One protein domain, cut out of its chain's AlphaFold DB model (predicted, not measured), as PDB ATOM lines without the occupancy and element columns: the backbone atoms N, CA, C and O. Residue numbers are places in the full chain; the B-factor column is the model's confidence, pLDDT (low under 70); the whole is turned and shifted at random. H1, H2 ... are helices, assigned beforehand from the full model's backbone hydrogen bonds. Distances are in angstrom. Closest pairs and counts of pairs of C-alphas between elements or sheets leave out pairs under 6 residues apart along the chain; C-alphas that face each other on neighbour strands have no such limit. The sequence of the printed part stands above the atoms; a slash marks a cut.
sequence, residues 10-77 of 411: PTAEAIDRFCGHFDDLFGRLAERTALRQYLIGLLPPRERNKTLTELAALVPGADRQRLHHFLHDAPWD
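What this domain is: This is residues 10 to 77 of the 411 residues of the protein "FOG: Transposase-like protein" of Frankia sp. (strain EAN1pec) (UniProt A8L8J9). One longer helix, H2, lies in the middle, with H1 crossing it on one side, H4 crossing it on the opposite side nearly at right angles, and H3 packed at its far end, next to H4. The helices cross rather than lie side by side. The printed part has 68 residues with four named helices, H1, H2, H3 and H4 along the chain, and no named strand; the class is all helix. It is compact, with a radius of gyration of the C-alphas of 11.6 A, and spans 33 by 27 by 19 A.

Where its parts are: H2, residues 29 to 42, is the longest helix, 20.2 A from C-alpha 29 at (294.345, 370.384, 131.253) to C-alpha 42 at (276.074, 373.188, 139.378). H1, residues 13 to 20, begins with C-alpha 13 at (283.975, 384.738, 131.510) and measures 10.3 A. H3 is residues 52 to 58, 9.8 A. H4, residues 64 to 72, measures 12.1 A and ends with C-alpha 72 at (286.747, 360.140, 142.034).

How they stand to each other: H2 is the hub and touches the three other helices. H1 touches it at a steep tilt of 50 degrees, opposite ways; their closest C-alphas, of Cys 19 and Arg 36, are 6.6 A apart. H4 touches H2 about perpendicular, at 80 degrees, with the C-alphas of Ala 34 and Leu 67 closest at 6.0 A. H3 touches H2 about perpendicular, at 79 degrees, and H2 meets it with residues 38 to 42 alone; the closest C-alphas, of Gly 41 and Leu 55, are 5.0 A apart. H3 and H4 touch at a steep tilt of 48 degrees, opposite ways, with the C-alphas of Ala 56 and Arg 64 closest at 5.2 A. H1 is apart from H3 and H4. In H1, H2, H3 and H4 every O i to N i+4 pair is within hydrogen-bond range.

The domain as a whole: The two C-alphas farthest apart, of Gly 27 and Glu 47, are 33.5 A apart. The printed part has no cut. The link from H3 to H4 is tight, and the links from H1 to H2 and from H2 to H3 are short. The mean pLDDT of the printed part is 90.3; residues 46 to 49 are under 70.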
ATOM      1  N   PRO A  10     287.622 378.496 126.352       85.62
ATOM      2  CA  PRO A  10     286.764 379.474 127.014       85.62
ATOM      3  C   PRO A  10     285.369 378.907 127.298       85.62
ATOM      4  O   PRO A  10     284.825 378.141 126.500       85.62
ATOM      5  N   THR A  11     284.795 379.289 128.436       86.88
ATOM      6  CA  THR A  11     283.441 378.930 128.859       86.88
ATOM      7  C   THR A  11     282.598 380.194 129.068       86.88
ATOM      8  O   THR A  11     282.313 380.901 128.106       86.88
ATOM      9  N   ALA A  12     282.191 380.500 130.301       87.00
ATOM     10  CA  ALA A  12     281.629 381.791 130.676       87.00
ATOM     11  C   ALA A  12     282.711 382.610 131.389       87.00
ATOM     12  O   ALA A  12     283.332 382.111 132.326       87.00
ATOM     13  N   GLU A  13     282.892 383.876 131.006       90.75
ATOM     14  CA  GLU A  13     283.975 384.738 131.510       90.75
ATOM     15  C   GLU A  13     284.052 384.768 133.047       90.75
ATOM     16  O   GLU A  13     285.123 384.609 133.630       90.75
ATOM     17  N   ALA A  14     282.904 384.894 133.721       91.25
ATOM     18  CA  ALA A  14     282.844 384.896 135.180       91.25
ATOM     19  C   ALA A  14     283.369 383.586 135.800       91.25
ATOM     20  O   ALA A  14     284.044 383.622 136.831       91.25
ATOM     21  N   ILE A  15     283.090 382.444 135.163       92.50
ATOM     22  CA  ILE A  15     283.559 381.124 135.602       92.50
ATOM     23  C   ILE A  15     285.039 380.960 135.316       92.50
ATOM     24  O   ILE A  15     285.766 380.508 136.195       92.50
ATOM     25  N   ASP A  16     285.497 381.340 134.125       93.69
ATOM     26  CA  ASP A  16     286.906 381.224 133.759       93.69
ATOM     27  C   ASP A  16     287.785 382.094 134.655       93.69
ATOM     28  O   ASP A  16     288.813 381.620 135.138       93.69
ATOM     29  N   ARG A  17     287.344 383.322 134.957       94.25
ATOM     30  CA  ARG A  17     288.022 384.219 135.898       94.25
ATOM     31  C   ARG A  17     288.078 383.623 137.302       94.25
ATOM     32  O   ARG A  17     289.142 383.615 137.911       94.25
ATOM     33  N   PHE A  18     286.957 383.098 137.804       93.88
ATOM     34  CA  PHE A  18     286.915 382.466 139.123       93.88
ATOM     35  C   PHE A  18     287.808 381.217 139.190       93.88
ATOM     36  O   PHE A  18     288.627 381.094 140.097       93.88
ATOM     37  N   CYS A  19     287.694 380.313 138.212       95.50
ATOM     38  CA  CYS A  19     288.485 379.083 138.143       95.50
ATOM     39  C   CYS A  19     289.977 379.362 137.939       95.50
ATOM     40  O   CYS A  19     290.805 378.601 138.431       95.50
ATOM     41  N   GLY A  20     290.324 380.469 137.275       95.75
ATOM     42  CA  GLY A  20     291.705 380.906 137.077       95.75
ATOM     43  C   GLY A  20     292.489 381.063 138.382       95.75
ATOM     44  O   GLY A  20     293.690 380.809 138.402       95.75
ATOM     45  N   HIS A  21     291.822 381.382 139.497       96.12
ATOM     46  CA  HIS A  21     292.456 381.452 140.818       96.12
ATOM     47  C   HIS A  21     292.887 380.093 141.398       96.12
ATOM     48  O   HIS A  21     293.563 380.069 142.425       96.12
ATOM     49  N   PHE A  22     292.471 378.989 140.775       96.44
ATOM     50  CA  PHE A  22     292.749 377.625 141.219       96.44
ATOM     51  C   PHE A  22     293.534 376.809 140.185       96.44
ATOM     52  O   PHE A  22     293.879 375.664 140.454       96.44
ATOM     53  N   ASP A  23     293.804 377.350 138.992       95.06
ATOM     54  CA  ASP A  23     294.400 376.598 137.879       95.06
ATOM     55  C   ASP A  23     295.788 376.020 138.205       95.06
ATOM     56  O   ASP A  23     296.197 375.013 137.622       95.06
ATOM     57  N   ASP A  24     296.516 376.636 139.134       94.62
ATOM     58  CA  ASP A  24     297.803 376.155 139.625       94.62
ATOM     59  C   ASP A  24     297.691 374.862 140.443       94.62
ATOM     60  O   ASP A  24     298.629 374.062 140.406       94.62
ATOM     61  N   LEU A  25     296.538 374.621 141.080       95.75
ATOM     62  CA  LEU A  25     296.243 373.426 141.883       95.75
ATOM     63  C   LEU A  25     295.921 372.187 141.034       95.75
ATOM     64  O   LEU A  25     295.896 371.071 141.548       95.75
ATOM     65  N   PHE A  26     295.689 372.364 139.731       94.06
ATOM     66  CA  PHE A  26     295.346 371.282 138.811       94.06
ATOM     67  C   PHE A  26     296.455 371.088 137.778       94.06
ATOM     68  O   PHE A  26     296.688 371.924 136.889       94.06
ATOM     69  N   GLY A  27     297.142 369.950 137.867       89.00
ATOM     70  CA  GLY A  27     298.268 369.629 136.996       89.00
ATOM     71  C   GLY A  27     297.841 369.480 135.535       89.00
ATOM     72  O   GLY A  27     298.519 369.965 134.623       89.00
ATOM     73  N   ARG A  28     296.682 368.860 135.286       92.06
ATOM     74  CA  ARG A  28     296.268 368.457 133.935       92.06
ATOM     75  C   ARG A  28     295.257 369.424 133.330       92.06
ATOM     76  O   ARG A  28     294.361 369.931 133.996       92.06
ATOM     77  N   LEU A  29     295.347 369.619 132.010       92.81
ATOM     78  CA  LEU A  29     294.345 370.384 131.253       92.81
ATOM     79  C   LEU A  29     292.935 369.807 131.453       92.81
ATOM     80  O   LEU A  29     291.987 370.554 131.666       92.81
ATOM     81  N   ALA A  30     292.816 368.475 131.443       92.50
ATOM     82  CA  ALA A  30     291.543 367.787 131.619       92.50
ATOM     83  C   ALA A  30     290.873 368.096 132.969       92.50
ATOM     84  O   ALA A  30     289.653 368.227 132.998       92.50
ATOM     85  N   GLU A  31     291.654 368.255 134.044       94.12
ATOM     86  CA  GLU A  31     291.169 368.610 135.386       94.12
ATOM     87  C   GLU A  31     290.654 370.051 135.419       94.12
ATOM     88  O   GLU A  31     289.519 370.290 135.819       94.12
ATOM     89  N   ARG A  32     291.441 371.004 134.898       94.88
ATOM     90  CA  ARG A  32     291.040 372.420 134.803       94.88
ATOM     91  C   ARG A  32     289.776 372.620 133.970       94.88
ATOM     92  O   ARG A  32     288.928 373.446 134.312       94.88
ATOM     93  N   THR A  33     289.642 371.870 132.875       94.81
ATOM     94  CA  THR A  33     288.425 371.864 132.057       94.81
ATOM     95  C   THR A  33     287.251 371.240 132.809       94.81
ATOM     96  O   THR A  33     286.161 371.809 132.801       94.81
ATOM     97  N   ALA A  34     287.459 370.103 133.482       95.00
ATOM     98  CA  ALA A  34     286.402 369.418 134.219       95.00
ATOM     99  C   ALA A  34     285.882 370.249 135.403       95.00
ATOM    100  O   ALA A  34     284.672 370.294 135.594       95.00
ATOM    101  N   LEU A  35     286.748 370.970 136.129       95.06
ATOM    102  CA  LEU A  35     286.340 371.903 137.188       95.06
ATOM    103  C   LEU A  35     285.346 372.944 136.660       95.06
ATOM    104  O   LEU A  35     284.265 373.108 137.223       95.06
ATOM    105  N   ARG A  36     285.698 373.624 135.561       95.06
ATOM    106  CA  ARG A  36     284.846 374.647 134.934       95.06
ATOM    107  C   ARG A  36     283.502 374.060 134.524       95.06
ATOM    108  O   ARG A  36     282.461 374.591 134.895       95.06
ATOM    109  N   GLN A  37     283.524 372.929 133.821       94.50
ATOM    110  CA  GLN A  37     282.309 372.242 133.376       94.50
ATOM    111  C   GLN A  37     281.434 371.801 134.552       94.50
ATOM    112  O   GLN A  37     280.217 371.975 134.519       94.50
ATOM    113  N   TYR A  38     282.047 371.275 135.612       94.06
ATOM    114  CA  TYR A  38     281.344 370.852 136.812       94.06
ATOM    115  C   TYR A  38     280.666 372.037 137.510       94.06
ATOM    116  O   TYR A  38     279.470 371.974 137.789       94.06
ATOM    117  N   LEU A  39     281.386 373.144 137.723       92.81
ATOM    118  CA  LEU A  39     280.831 374.350 138.344       92.81
ATOM    119  C   LEU A  39     279.714 374.972 137.501       92.81
ATOM    120  O   LEU A  39     278.667 375.303 138.054       92.81
ATOM    121  N   ILE A  40     279.881 375.051 136.178       91.81
ATOM    122  CA  ILE A  40     278.820 375.506 135.265       91.81
ATOM    123  C   ILE A  40     277.585 374.633 135.424       91.81
ATOM    124  O   ILE A  40     276.492 375.160 135.571       91.81
ATOM    125  N   GLY A  41     277.738 373.309 135.459       90.50
ATOM    126  CA  GLY A  41     276.610 372.401 135.644       90.50
ATOM    127  C   GLY A  41     275.908 372.563 136.999       90.50
ATOM    128  O   GLY A  41     274.705 372.325 137.111       90.50
ATOM    129  N   LEU A  42     276.630 372.988 138.040       90.62
ATOM    130  CA  LEU A  42     276.074 373.188 139.378       90.62
ATOM    131  C   LEU A  42     275.345 374.526 139.571       90.62
ATOM    132  O   LEU A  42     274.586 374.631 140.535       90.62
ATOM    133  N   LEU A  43     275.546 375.536 138.728       88.06
ATOM    134  CA  LEU A  43     274.977 376.877 138.937       88.06
ATOM    135  C   LEU A  43     273.509 377.061 138.502       88.06
ATOM    136  O   LEU A  43     272.798 377.785 139.203       88.06
ATOM    137  N   PRO A  44     273.012 376.428 137.420       82.94
ATOM    138  CA  PRO A  44     271.638 376.583 136.968       82.94
ATOM    139  C   PRO A  44     270.587 376.289 138.057       82.94
ATOM    140  O   PRO A  44     270.773 375.367 138.872       82.94
ATOM    141  N   PRO A  45     269.473 377.055 138.080       71.50
ATOM    142  CA  PRO A  45     268.345 376.817 138.974       71.50
ATOM    143  C   PRO A  45     267.823 375.378 138.860       71.50
ATOM    144  O   PRO A  45     267.832 374.769 137.793       71.50
ATOM    145  N   ARG A  46     267.394 374.806 139.993       64.69
ATOM    146  CA  ARG A  46     266.983 373.398 140.102       64.69
ATOM    147  C   ARG A  46     265.724 373.097 139.278       64.69
ATOM    148  O   ARG A  46     264.618 373.187 139.799       64.69
ATOM    149  N   GLU A  47     265.906 372.616 138.054       53.03
ATOM    150  CA  GLU A  47     264.845 371.924 137.306       53.03
ATOM    151  C   GLU A  47     265.035 370.397 137.282       53.03
ATOM    152  O   GLU A  47     264.061 369.663 137.113       53.03
ATOM    153  N   ARG A  48     266.260 369.892 137.518       54.97
ATOM    154  CA  ARG A  48     266.577 368.452 137.547       54.97
ATOM    155  C   ARG A  48     267.586 368.063 138.651       54.97
ATOM    156  O   ARG A  48     268.174 368.925 139.314       54.97
ATOM    157  N   ASN A  49     267.724 366.761 138.920       67.31
ATOM    158  CA  ASN A  49     268.604 366.223 139.962       67.31
ATOM    159  C   ASN A  49     270.065 366.312 139.509       67.31
ATOM    160  O   ASN A  49     270.459 365.523 138.672       67.31
ATOM    161  N   LYS A  50     270.899 367.166 140.124       82.00
ATOM    162  CA  LYS A  50     272.333 367.371 139.793       82.00
ATOM    163  C   LYS A  50     273.194 366.089 139.853       82.00
ATOM    164  O   LYS A  50     274.001 365.899 140.759       82.00
ATOM    165  N   THR A  51     273.002 365.198 138.890       89.38
ATOM    166  CA  THR A  51     273.710 363.940 138.666       89.38
ATOM    167  C   THR A  51     274.709 364.146 137.541       89.38
ATOM    168  O   THR A  51     274.484 364.963 136.654       89.38
ATOM    169  N   LEU A  52     275.800 363.380 137.527       92.38
ATOM    170  CA  LEU A  52     276.836 363.534 136.501       92.38
ATOM    171  C   LEU A  52     276.309 363.359 135.071       92.38
ATOM    172  O   LEU A  52     276.789 364.033 134.167       92.38
ATOM    173  N   THR A  53     275.313 362.494 134.872       92.50
ATOM    174  CA  THR A  53     274.651 362.312 133.573       92.50
ATOM    175  C   THR A  53     273.922 363.579 133.137       92.50
ATOM    176  O   THR A  53     274.067 364.008 131.997       92.50
ATOM    177  N   GLU A  54     273.166 364.204 134.040       90.62
ATOM    178  CA  GLU A  54     272.453 365.441 133.727       90.62
ATOM    179  C   GLU A  54     273.407 366.623 133.539       90.62
ATOM    180  O   GLU A  54     273.200 367.419 132.628       90.62
ATOM    181  N   LEU A  55     274.475 366.714 134.339       91.62
ATOM    182  CA  LEU A  55     275.489 367.759 134.173       91.62
ATOM    183  C   LEU A  55     276.192 367.644 132.816       91.62
ATOM    184  O   LEU A  55     276.362 368.649 132.132       91.62
ATOM    185  N   ALA A  56     276.557 366.426 132.406       92.19
ATOM    186  CA  ALA A  56     277.173 366.183 131.104       92.19
ATOM    187  C   ALA A  56     276.232 366.521 129.936       92.19
ATOM    188  O   ALA A  56     276.684 367.032 128.920       92.19
ATOM    189  N   ALA A  57     274.928 366.274 130.088       90.69
ATOM    190  CA  ALA A  57     273.936 366.641 129.079       90.69
ATOM    191  C   ALA A  57     273.673 368.156 129.018       90.69
ATOM    192  O   ALA A  57     273.314 368.674 127.964       90.69
ATOM    193  N   LEU A  58     273.817 368.859 130.144       89.12
ATOM    194  CA  LEU A  58     273.534 370.289 130.259       89.12
ATOM    195  C   LEU A  58     274.688 371.168 129.765       89.12
ATOM    196  O   LEU A  58     274.449 372.243 129.220       89.12
ATOM    197  N   VAL A  59     275.932 370.747 129.996       90.19
ATOM    198  CA  VAL A  59     277.120 371.578 129.768       90.19
ATOM    199  C   VAL A  59     277.797 371.198 128.446       90.19
ATOM    200  O   VAL A  59     278.274 370.070 128.316       90.19
ATOM    201  N   PRO A  60     277.912 372.121 127.470       88.38
ATOM    202  CA  PRO A  60     278.563 371.835 126.195       88.38
ATOM    203  C   PRO A  60     279.986 371.282 126.350       88.38
ATOM    204  O   PRO A  60     280.817 371.822 127.085       88.38
ATOM    205  N   GLY A  61     280.268 370.181 125.648       90.19
ATOM    206  CA  GLY A  61     281.572 369.510 125.666       90.19
ATOM    207  C   GLY A  61     281.924 368.810 126.984       90.19
ATOM    208  O   GLY A  61     283.054 368.330 127.130       90.19
ATOM    209  N   ALA A  62     281.008 368.767 127.958       92.75
ATOM    210  CA  ALA A  62     281.170 367.953 129.152       92.75
ATOM    211  C   ALA A  62     280.882 366.483 128.836       92.75
ATOM    212  O   ALA A  62     280.049 366.150 127.997       92.75
ATOM    213  N   ASP A  63     281.580 365.596 129.534       94.31
ATOM    214  CA  ASP A  63     281.396 364.156 129.414       94.31
ATOM    215  C   ASP A  63     281.224 363.543 130.804       94.31
ATOM    216  O   ASP A  63     281.936 363.889 131.753       94.31
ATOM    217  N   ARG A  64     280.280 362.607 130.922       95.44
ATOM    218  CA  ARG A  64     279.935 361.971 132.196       95.44
ATOM    219  C   ARG A  64     281.134 361.230 132.785       95.44
ATOM    220  O   ARG A  64     281.340 361.291 133.996       95.44
ATOM    221  N   GLN A  65     281.905 360.522 131.958       95.12
ATOM    222  CA  GLN A  65     283.039 359.726 132.425       95.12
ATOM    223  C   GLN A  65     284.192 360.621 132.885       95.12
ATOM    224  O   GLN A  65     284.783 360.365 133.931       95.12
ATOM    225  N   ARG A  66     284.463 361.713 132.165       94.50
ATOM    226  CA  ARG A  66     285.443 362.729 132.566       94.50
ATOM    227  C   ARG A  66     285.070 363.409 133.878       94.50
ATOM    228  O   ARG A  66     285.935 363.554 134.737       94.50
ATOM    229  N   LEU A  67     283.806 363.794 134.058       95.88
ATOM    230  CA  LEU A  67     283.338 364.379 135.320       95.88
ATOM    231  C   LEU A  67     283.411 363.370 136.475       95.88
ATOM    232  O   LEU A  67     283.782 363.740 137.585       95.88
ATOM    233  N   HIS A  68     283.102 362.094 136.221       95.94
ATOM    234  CA  HIS A  68     283.262 361.037 137.220       95.94
ATOM    235  C   HIS A  68     284.726 360.871 137.629       95.94
ATOM    236  O   HIS A  68     285.029 360.924 138.816       95.94
ATOM    237  N   HIS A  69     285.629 360.728 136.655       95.19
ATOM    238  CA  HIS A  69     287.063 360.646 136.920       95.19
ATOM    239  C   HIS A  69     287.535 361.868 137.718       95.19
ATOM    240  O   HIS A  69     288.251 361.703 138.702       95.19
ATOM    241  N   PHE A  70     287.102 363.075 137.342       95.75
ATOM    242  CA  PHE A  70     287.464 364.302 138.048       95.75
ATOM    243  C   PHE A  70     287.074 364.279 139.532       95.75
ATOM    244  O   PHE A  70     287.861 364.723 140.355       95.75
ATOM    245  N   LEU A  71     285.901 363.753 139.892       93.62
ATOM    246  CA  LEU A  71     285.468 363.695 141.294       93.62
ATOM    247  C   LEU A  71     286.017 362.495 142.076       93.62
ATOM    248  O   LEU A  71     286.016 362.544 143.303       93.62
ATOM    249  N   HIS A  72     286.403 361.413 141.394       91.94
ATOM    250  CA  HIS A  72     286.747 360.140 142.034       91.94
ATOM    251  C   HIS A  72     288.251 359.831 142.024       91.94
ATOM    252  O   HIS A  72     288.801 359.515 143.072       91.94
ATOM    253  N   ASP A  73     288.916 359.917 140.865       93.00
ATOM    254  CA  ASP A  73     290.304 359.440 140.698       93.00
ATOM    255  C   ASP A  73     291.315 360.555 140.389       93.00
ATOM    256  O   ASP A  73     292.518 360.298 140.332       93.00
ATOM    257  N   ALA A  74     290.867 361.780 140.097       93.44
ATOM    258  CA  ALA A  74     291.794 362.868 139.797       93.44
ATOM    259  C   ALA A  74     292.568 363.285 141.066       93.44
ATOM    260  O   ALA A  74     291.949 363.486 142.110       93.44
ATOM    261  N   PRO A  75     293.902 363.449 140.996       93.06
ATOM    262  CA  PRO A  75     294.762 363.603 142.171       93.06
ATOM    263  C   PRO A  75     294.857 365.062 142.655       93.06
ATOM    264  O   PRO A  75     295.954 365.552 142.915       93.06
ATOM    265  N   TRP A  76     293.737 365.787 142.718       93.25
ATOM    266  CA  TRP A  76     293.724 367.142 143.280       93.25
ATOM    267  C   TRP A  76     293.500 367.102 144.791       93.25
ATOM    268  O   TRP A  76     292.777 366.252 145.308       93.25
ATOM    269  N   ASP A  77     294.134 368.038 145.490       93.88
ATOM    270  CA  ASP A  77     294.074 368.145 146.944       93.88
ATOM    271  C   ASP A  77     292.846 368.982 147.374       93.88
ATOM    272  O   ASP A  77     292.784 370.183 147.070       93.88
TER     273      ASP A  77